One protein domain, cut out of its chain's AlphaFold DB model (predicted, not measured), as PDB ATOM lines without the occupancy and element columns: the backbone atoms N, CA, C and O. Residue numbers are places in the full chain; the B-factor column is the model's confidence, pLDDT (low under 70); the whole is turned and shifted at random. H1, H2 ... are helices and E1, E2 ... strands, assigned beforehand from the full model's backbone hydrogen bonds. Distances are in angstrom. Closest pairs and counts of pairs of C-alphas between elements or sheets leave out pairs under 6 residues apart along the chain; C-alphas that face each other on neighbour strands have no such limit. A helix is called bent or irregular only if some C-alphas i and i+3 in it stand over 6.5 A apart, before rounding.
ATOM      1  N   THR A  84      -9.363  37.750 -28.572       94.69
ATOM      2  CA  THR A  84      -8.257  38.126 -27.685       94.69
ATOM      3  C   THR A  84      -7.102  37.139 -27.821       94.69
ATOM      4  O   THR A  84      -7.285  35.938 -27.627       94.69
ATOM      5  N   LEU A  85      -5.908  37.643 -28.122       95.81
ATOM      6  CA  LEU A  85      -4.657  36.882 -28.145       95.81
ATOM      7  C   LEU A  85      -3.711  37.448 -27.088       95.81
ATOM      8  O   LEU A  85      -3.637  38.669 -26.942       95.81
ATOM      9  N   SER A  86      -2.922  36.618 -26.406       96.19
ATOM     10  CA  SER A  86      -1.811  37.165 -25.619       96.19
ATOM     11  C   SER A  86      -0.813  37.882 -26.534       96.19
ATOM     12  O   SER A  86      -0.640  37.529 -27.707       96.19
ATOM     13  N   LEU A  87      -0.115  38.888 -26.007       95.06
ATOM     14  CA  LEU A  87       0.880  39.649 -26.770       95.06
ATOM     15  C   LEU A  87       1.979  38.743 -27.376       95.06
ATOM     16  O   LEU A  87       2.467  38.989 -28.480       95.06
ATOM     17  N   ALA A  88       2.323  37.652 -26.681       94.56
ATOM     18  CA  ALA A  88       3.258  36.631 -27.151       94.56
ATOM     19  C   ALA A  88       2.693  35.791 -28.313       94.56
ATOM     20  O   ALA A  88       3.396  35.571 -29.301       94.56
ATOM     21  N   GLU A  89       1.432  35.356 -28.240       95.69
ATOM     22  CA  GLU A  89       0.762  34.622 -29.325       95.69
ATOM     23  C   GLU A  89       0.547  35.498 -30.559       95.69
ATOM     24  O   GLU A  89       0.791  35.048 -31.679       95.69
ATOM     25  N   PHE A  90       0.152  36.760 -30.367       96.12
ATOM     26  CA  PHE A  90       0.045  37.742 -31.444       96.12
ATOM     27  C   PHE A  90       1.381  37.879 -32.187       96.12
ATOM     28  O   PHE A  90       1.436  37.748 -33.415       96.12
ATOM     29  N   TYR A  91       2.477  38.068 -31.444       95.69
ATOM     30  CA  TYR A  91       3.819  38.163 -32.016       95.69
ATOM     31  C   TYR A  91       4.214  36.877 -32.760       95.69
ATOM     32  O   TYR A  91       4.639  36.942 -33.917       95.69
ATOM     33  N   ALA A  92       4.014  35.709 -32.136       92.75
ATOM     34  CA  ALA A  92       4.326  34.399 -32.712       92.75
ATOM     35  C   ALA A  92       3.550  34.102 -34.008       92.75
ATOM     36  O   ALA A  92       4.083  33.469 -34.927       92.75
ATOM     37  N   ARG A  93       2.288  34.547 -34.076       93.38
ATOM     38  CA  ARG A  93       1.365  34.307 -35.192       93.38
ATOM     39  C   ARG A  93       1.594  35.262 -36.363       93.38
ATOM     40  O   ARG A  93       1.570  34.815 -37.511       93.38
ATOM     41  N   PHE A  94       1.823  36.549 -36.093       92.44
ATOM     42  CA  PHE A  94       1.841  37.590 -37.128       92.44
ATOM     43  C   PHE A  94       3.226  38.172 -37.444       92.44
ATOM     44  O   PHE A  94       3.425  38.633 -38.567       92.44
ATOM     45  N   ILE A  95       4.187  38.144 -36.511       91.06
ATOM     46  CA  ILE A  95       5.461  38.874 -36.637       91.06
ATOM     47  C   ILE A  95       6.638  37.923 -36.895       91.06
ATOM     48  O   ILE A  95       7.201  37.937 -37.992       91.06
ATOM     49  N   ASP A  96       7.002  37.100 -35.911       86.31
ATOM     50  CA  ASP A  96       8.058  36.081 -36.001       86.31
ATOM     51  C   ASP A  96       7.767  34.969 -34.978       86.31
ATOM     52  O   ASP A  96       7.386  35.235 -33.842       86.31
ATOM     53  N   ARG A  97       7.998  33.708 -35.362       84.94
ATOM     54  CA  ARG A  97       7.859  32.536 -34.480       84.94
ATOM     55  C   ARG A  97       8.791  32.582 -33.263       84.94
ATOM     56  O   ARG A  97       8.576  31.834 -32.312       84.94
ATOM     57  N   ARG A  98       9.855  33.389 -33.297       86.88
ATOM     58  CA  ARG A  98      10.759  33.612 -32.160       86.88
ATOM     59  C   ARG A  98      10.295  34.810 -31.342       86.88
ATOM     60  O   ARG A  98      10.706  35.934 -31.606       86.88
ATOM     61  N   VAL A  99       9.473  34.539 -30.334       87.38
ATOM     62  CA  VAL A  99       8.976  35.529 -29.370       87.38
ATOM     63  C   VAL A  99      10.156  36.122 -28.569       87.38
ATOM     64  O   VAL A  99      10.860  35.360 -27.902       87.38
ATOM     65  N   PRO A 100      10.432  37.441 -28.644       84.31
ATOM     66  CA  PRO A 100      11.450  38.101 -27.824       84.31
ATOM     67  C   PRO A 100      10.963  38.328 -26.373       84.31
ATOM     68  O   PRO A 100       9.793  38.081 -26.075       84.31
ATOM     69  N   PRO A 101      11.826  38.803 -25.452       86.06
ATOM     70  CA  PRO A 101      11.439  39.080 -24.066       86.06
ATOM     71  C   PRO A 101      10.259  40.053 -23.961       86.06
ATOM     72  O   PRO A 101      10.169  41.009 -24.737       86.06
ATOM     73  N   VAL A 102       9.394  39.841 -22.962       83.75
ATOM     74  CA  VAL A 102       8.101  40.541 -22.801       83.75
ATOM     75  C   VAL A 102       8.237  42.066 -22.838       83.75
ATOM     76  O   VAL A 102       7.459  42.732 -23.517       83.75
ATOM     77  N   SER A 103       9.297  42.613 -22.237       83.38
ATOM     78  CA  SER A 103       9.630  44.047 -22.242       83.38
ATOM     79  C   SER A 103       9.816  44.672 -23.635       83.38
ATOM     80  O   SER A 103       9.763  45.891 -23.772       83.38
ATOM     81  N   THR A 104      10.017  43.862 -24.678       87.94
ATOM     82  CA  THR A 104      10.176  44.309 -26.077       87.94
ATOM     83  C   THR A 104       9.002  43.924 -26.983       87.94
ATOM     84  O   THR A 104       8.899  44.432 -28.105       87.94
ATOM     85  N   LEU A 105       8.093  43.062 -26.507       91.62
ATOM     86  CA  LEU A 105       6.929  42.625 -27.278       91.62
ATOM     87  C   LEU A 105       5.970  43.783 -27.553       91.62
ATOM     88  O   LEU A 105       5.505  43.907 -28.682       91.62
ATOM     89  N   HIS A 106       5.710  44.640 -26.560       93.00
ATOM     90  CA  HIS A 106       4.682  45.680 -26.662       93.00
ATOM     91  C   HIS A 106       4.962  46.662 -27.805       93.00
ATOM     92  O   HIS A 106       4.156  46.770 -28.730       93.00
ATOM     93  N   GLY A 107       6.146  47.285 -27.811       90.62
ATOM     94  CA  GLY A 107       6.559  48.186 -28.892       90.62
ATOM     95  C   GLY A 107       6.560  47.497 -30.258       90.62
ATOM     96  O   GLY A 107       6.027  48.036 -31.220       90.62
ATOM     97  N   SER A 108       7.051  46.256 -30.333       91.75
ATOM     98  CA  SER A 108       7.088  45.505 -31.594       91.75
ATOM     99  C   SER A 108       5.695  45.163 -32.144       91.75
ATOM    100  O   SER A 108       5.497  45.152 -33.360       91.75
ATOM    101  N   CYS A 109       4.727  44.871 -31.269       94.19
ATOM    102  CA  CYS A 109       3.342  44.618 -31.663       94.19
ATOM    103  C   CYS A 109       2.647  45.915 -32.088       94.19
ATOM    104  O   CYS A 109       1.989  45.929 -33.128       94.19
ATOM    105  N   LEU A 110       2.855  47.011 -31.353       93.88
ATOM    106  CA  LEU A 110       2.315  48.329 -31.684       93.88
ATOM    107  C   LEU A 110       2.856  48.849 -33.028       93.88
ATOM    108  O   LEU A 110       2.075  49.285 -33.876       93.88
ATOM    109  N   ASP A 111       4.162  48.712 -33.277       90.31
ATOM    110  CA  ASP A 111       4.800  49.024 -34.563       90.31
ATOM    111  C   ASP A 111       4.189  48.203 -35.709       90.31
ATOM    112  O   ASP A 111       3.986  48.714 -36.816       90.31
ATOM    113  N   TYR A 112       3.871  46.927 -35.464       93.38
ATOM    114  CA  TYR A 112       3.265  46.049 -36.464       93.38
ATOM    115  C   TYR A 112       1.808  46.417 -36.762       93.38
ATOM    116  O   TYR A 112       1.444  46.523 -37.933       93.38
ATOM    117  N   LEU A 113       0.997  46.674 -35.729       95.56
ATOM    118  CA  LEU A 113      -0.388  47.142 -35.866       95.56
ATOM    119  C   LEU A 113      -0.451  48.486 -36.612       95.56
ATOM    120  O   LEU A 113      -1.241  48.650 -37.545       95.56
ATOM    121  N   THR A 114       0.451  49.410 -36.267       93.62
ATOM    122  CA  THR A 114       0.602  50.716 -36.928       93.62
ATOM    123  C   THR A 114       1.034  50.553 -38.387       93.62
ATOM    124  O   THR A 114       0.474  51.186 -39.284       93.62
ATOM    125  N   SER A 115       1.977  49.645 -38.664       90.31
ATOM    126  CA  SER A 115       2.421  49.324 -40.028       90.31
ATOM    127  C   SER A 115       1.310  48.708 -40.887       90.31
ATOM    128  O   SER A 115       1.247  48.985 -42.086       90.31
ATOM    129  N   ALA A 116       0.429  47.907 -40.279       93.62
ATOM    130  CA  ALA A 116      -0.767  47.345 -40.904       93.62
ATOM    131  C   ALA A 116      -1.917  48.365 -41.059       93.62
ATOM    132  O   ALA A 116      -2.910  48.058 -41.716       93.62
ATOM    133  N   ARG A 117      -1.773  49.582 -40.508       94.31
ATOM    134  CA  ARG A 117      -2.760  50.680 -40.539       94.31
ATOM    135  C   ARG A 117      -4.126  50.309 -39.948       94.31
ATOM    136  O   ARG A 117      -5.163  50.734 -40.457       94.31
ATOM    137  N   LEU A 118      -4.128  49.520 -38.879       94.50
ATOM    138  CA  LEU A 118      -5.359  49.150 -38.181       94.50
ATOM    139  C   LEU A 118      -5.944  50.346 -37.431       94.50
ATOM    140  O   LEU A 118      -5.221  51.131 -36.818       94.50
ATOM    141  N   SER A 119      -7.270  50.475 -37.471       93.06
ATOM    142  CA  SER A 119      -7.979  51.434 -36.628       93.06
ATOM    143  C   SER A 119      -7.954  50.966 -35.166       93.06
ATOM    144  O   SER A 119      -8.052  49.759 -34.934       93.06
ATOM    145  N   PRO A 120      -7.976  51.874 -34.171       93.69
ATOM    146  CA  PRO A 120      -8.244  51.518 -32.774       93.69
ATOM    147  C   PRO A 120      -9.598  50.817 -32.542       93.69
ATOM    148  O   PRO A 120      -9.849  50.311 -31.455       93.69
ATOM    149  N   LYS A 121     -10.498  50.787 -33.536       94.31
ATOM    150  CA  LYS A 121     -11.724  49.965 -33.512       94.31
ATOM    151  C   LYS A 121     -11.501  48.515 -33.959       94.31
ATOM    152  O   LYS A 121     -12.315  47.654 -33.645       94.31
ATOM    153  N   ASP A 122     -10.439  48.260 -34.722       94.94
ATOM    154  CA  ASP A 122     -10.131  46.954 -35.312       94.94
ATOM    155  C   ASP A 122      -9.093  46.163 -34.501       94.94
ATOM    156  O   ASP A 122      -9.086  44.932 -34.549       94.94
ATOM    157  N   ALA A 123      -8.236  46.859 -33.748       96.31
ATOM    158  CA  ALA A 123      -7.282  46.271 -32.816       96.31
ATOM    159  C   ALA A 123      -7.108  47.162 -31.577       96.31
ATOM    160  O   ALA A 123      -6.901  48.370 -31.711       96.31
ATOM    161  N   GLN A 124      -7.143  46.563 -30.386       95.69
ATOM    162  CA  GLN A 124      -6.860  47.227 -29.110       95.69
ATOM    163  C   GLN A 124      -5.841  46.406 -28.317       95.69
ATOM    164  O   GLN A 124      -5.857  45.177 -28.364       95.69
ATOM    165  N   ILE A 125      -4.937  47.086 -27.612       94.38
ATOM    166  CA  ILE A 125      -4.041  46.466 -26.630       94.38
ATOM    167  C   ILE A 125      -4.481  46.969 -25.264       94.38
ATOM    168  O   ILE A 125      -4.607  48.179 -25.074       94.38
ATOM    169  N   TRP A 126      -4.691  46.055 -24.325       93.88
ATOM    170  CA  TRP A 126      -4.952  46.393 -22.932       93.88
ATOM    171  C   TRP A 126      -4.187  45.456 -22.001       93.88
ATOM    172  O   TRP A 126      -3.835  44.329 -22.365       93.88
ATOM    173  N   ASP A 127      -3.904  45.954 -20.803       91.88
ATOM    174  CA  ASP A 127      -3.282  45.176 -19.740       91.88
ATOM    175  C   ASP A 127      -4.368  44.467 -18.923       91.88
ATOM    176  O   ASP A 127      -5.442  45.027 -18.690       91.88
ATOM    177  N   CYS A 128      -4.113  43.230 -18.512       90.31
ATOM    178  CA  CYS A 128      -4.994  42.486 -17.614       90.31
ATOM    179  C   CYS A 128      -4.154  41.699 -16.602       90.31
ATOM    180  O   CYS A 128      -2.933  41.640 -16.719       90.31
ATOM    181  N   GLU A 129      -4.782  41.090 -15.597       89.69
ATOM    182  CA  GLU A 129      -4.067  40.430 -14.488       89.69
ATOM    183  C   GLU A 129      -3.113  39.306 -14.943       89.69
ATOM    184  O   GLU A 129      -2.142  38.998 -14.256       89.69
ATOM    185  N   THR A 130      -3.347  38.716 -16.121       86.00
ATOM    186  CA  THR A 130      -2.481  37.695 -16.739       86.00
ATOM    187  C   THR A 130      -1.450  38.265 -17.729       86.00
ATOM    188  O   THR A 130      -0.701  37.504 -18.347       86.00
ATOM    189  N   GLY A 131      -1.369  39.593 -17.854       90.31
ATOM    190  CA  GLY A 131      -0.474  40.351 -18.732       90.31
ATOM    191  C   GLY A 131      -1.184  41.001 -19.927       90.31
ATOM    192  O   GLY A 131      -2.396  40.900 -20.101       90.31
ATOM    193  N   MET A 132      -0.417  41.663 -20.795       92.88
ATOM    194  CA  MET A 132      -0.978  42.355 -21.960       92.88
ATOM    195  C   MET A 132      -1.563  41.393 -23.003       92.88
ATOM    196  O   MET A 132      -0.915  40.430 -23.439       92.88
ATOM    197  N   VAL A 133      -2.761  41.725 -23.483       95.88
ATOM    198  CA  VAL A 133      -3.451  41.016 -24.567       95.88
ATOM    199  C   VAL A 133      -3.814  41.980 -25.699       95.88
ATOM    200  O   VAL A 133      -4.007  43.178 -25.495       95.88
ATOM    201  N   VAL A 134      -3.890  41.445 -26.917       96.62
ATOM    202  CA  VAL A 134      -4.333  42.152 -28.120       96.62
ATOM    203  C   VAL A 134      -5.712  41.626 -28.493       96.62
ATOM    204  O   VAL A 134      -5.856  40.462 -28.868       96.62
ATOM    205  N   ALA A 135      -6.723  42.480 -28.398       96.19
ATOM    206  CA  ALA A 135      -8.072  42.183 -28.844       96.19
ATOM    207  C   ALA A 135      -8.241  42.619 -30.300       96.19
ATOM    208  O   ALA A 135      -7.993  43.776 -30.653       96.19
ATOM    209  N   LEU A 136      -8.637  41.680 -31.158       96.31
ATOM    210  CA  LEU A 136      -8.846  41.909 -32.584       96.31
ATOM    211  C   LEU A 136     -10.325  41.767 -32.936       96.31
ATOM    212  O   LEU A 136     -10.972  40.774 -32.589       96.31
ATOM    213  N   SER A 137     -10.840  42.730 -33.700       95.88
ATOM    214  CA  SER A 137     -12.076  42.528 -34.453       95.88
ATOM    215  C   SER A 137     -11.834  41.495 -35.561       95.88
ATOM    216  O   SER A 137     -10.707  41.323 -36.038       95.88
ATOM    217  N   GLU A 138     -12.890  40.831 -36.032       95.00
ATOM    218  CA  GLU A 138     -12.778  39.895 -37.160       95.00
ATOM    219  C   GLU A 138     -12.177  40.577 -38.409       95.00
ATOM    220  O   GLU A 138     -11.334  40.014 -39.109       95.00
ATOM    221  N   ARG A 139     -12.547  41.844 -38.645       94.44
ATOM    222  CA  ARG A 139     -11.975  42.681 -39.706       94.44
ATOM    223  C   ARG A 139     -10.482  42.937 -39.486       94.44
ATOM    224  O   ARG A 139      -9.704  42.804 -40.429       94.44
ATOM    225  N   GLY A 140     -10.084  43.278 -38.260       95.50
ATOM    226  CA  GLY A 140      -8.691  43.518 -37.893       95.50
ATOM    227  C   GLY A 140      -7.815  42.281 -38.072       95.50
ATOM    228  O   GLY A 140      -6.710  42.381 -38.607       95.50
ATOM    229  N   GLN A 141      -8.335  41.098 -37.729       95.81
ATOM    230  CA  GLN A 141      -7.646  39.831 -37.972       95.81
ATOM    231  C   GLN A 141      -7.416  39.584 -39.471       95.81
ATOM    232  O   GLN A 141      -6.287  39.282 -39.856       95.81
ATOM    233  N   ARG A 142      -8.434  39.764 -40.328       93.44
ATOM    234  CA  ARG A 142      -8.279  39.593 -41.788       93.44
ATOM    235  C   ARG A 142      -7.220  40.547 -42.362       93.44
ATOM    236  O   ARG A 142      -6.317  40.103 -43.065       93.44
ATOM    237  N   ILE A 143      -7.251  41.825 -41.968       93.88
ATOM    238  CA  ILE A 143      -6.249  42.833 -42.369       93.88
ATOM    239  C   ILE A 143      -4.823  42.413 -41.956       93.88
ATOM    240  O   ILE A 143      -3.877  42.607 -42.721       93.88
ATOM    241  N   LEU A 144      -4.647  41.820 -40.770       95.31
ATOM    242  CA  LEU A 144      -3.347  41.325 -40.297       95.31
ATOM    243  C   LEU A 144      -2.847  40.093 -41.055       95.31
ATOM    244  O   LEU A 144      -1.641  39.977 -41.299       95.31
ATOM    245  N   GLU A 145      -3.748  39.183 -41.419       91.56
ATOM    246  CA  GLU A 145      -3.431  37.988 -42.204       91.56
ATOM    247  C   GLU A 145      -2.986  38.388 -43.625       91.56
ATOM    248  O   GLU A 145      -1.886  38.000 -44.044       91.56
ATOM    249  N   ASP A 146      -3.730  39.286 -44.284       85.44
ATOM    250  CA  ASP A 146      -3.391  39.876 -45.589       85.44
ATOM    251  C   ASP A 146      -2.060  40.652 -45.551       85.44
ATOM    252  O   ASP A 146      -1.177  40.462 -46.396       85.44
ATOM    253  N   PHE A 147      -1.868  41.513 -44.544       89.44
ATOM    254  CA  PHE A 147      -0.646  42.308 -44.388       89.44
ATOM    255  C   PHE A 147       0.586  41.428 -44.127       89.44
ATOM    256  O   PHE A 147       1.654  41.642 -44.717       89.44
ATOM    257  N   GLY A 148       0.440  40.403 -43.283       80.25
ATOM    258  CA  GLY A 148       1.483  39.416 -43.017       80.25
ATOM    259  C   GLY A 148       1.853  38.618 -44.265       80.25
ATOM    260  O   GLY A 148       3.039  38.408 -44.542       80.25
ATOM    261  N   GLU A 149       0.869  38.226 -45.076       76.38
ATOM    262  CA  GLU A 149       1.135  37.585 -46.359       76.38
ATOM    263  C   GLU A 149       1.831  38.526 -47.353       76.38
ATOM    264  O   GLU A 149       2.863  38.149 -47.917       76.38
TER     265      GLU A 149
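Overview. This is residues 84 to 149 of the 891 residues of the protein "DH domain-containing protein" of Spizellomyces punctatus (strain DAOM BR117) (UniProt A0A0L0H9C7). A small sheet of three short strands has H1 and H2 packed over one face in two layers, while H3 lies at one end of E2 and E3 and only grazes the sheet. The printed part has 66 residues, with named elements E1, H1, H2, E2, E3, H3 in that order; the sheet runs E1 - E3 - E2, all antiparallel, and the class is mixed, helices and strands. The whole is compact, with a radius of gyration of the C-alphas of 10.9 A, and spans 26 by 23 by 15 A.

Arrangement. Begin at edge strand E1, residues 84 to 86, beside E3, residues 133 to 136; N 85 and O 134 are within hydrogen-bond range at 2.9 A. E3 forms a hairpin with E2, residues 123 to 126; find N 135 and O 124 2.8 A apart. H1, residues 87 to 94, is on the sheet over E1, at a height over the sheet of 7.5 A. H2, residues 102 to 115, is also on the sheet and touches H1 at a steep tilt of 45 degrees, the closest C-alphas being Tyr 91 and Cys 109, 6.5 A. E1, H1, H2 and E2 make a split strand-helix-strand unit, its strands running the same way with E3 between them; the crossover is right-handed. H3, residues 138 to 149, only just touches H1, with residues 144 to 148 alone and 3 pairs of C-alphas within 8 A, the closest those of Phe 94 and Gly 148, 6.2 A. Every O i to N i+4 pair is within hydrogen-bond range in H1 and H3, and 8 of 10 in H2.

Along the chain. Find C-alpha 84 at (-8.257, 38.126, -27.685), where E1 begins. H2 runs 20.2 A from C-alpha 102 and is only just irregular: C-alphas 103 and 106 are 6.8 A apart. H3 runs 16.8 A to C-alpha 149 at (1.135, 37.585, -46.359).

Size, cuts and confidence. The C-alphas farthest apart, Glu 129 and Glu 149, are 32.4 A apart. The printed part has no cut and no long link, and no printed residue is under 70 in pLDDT.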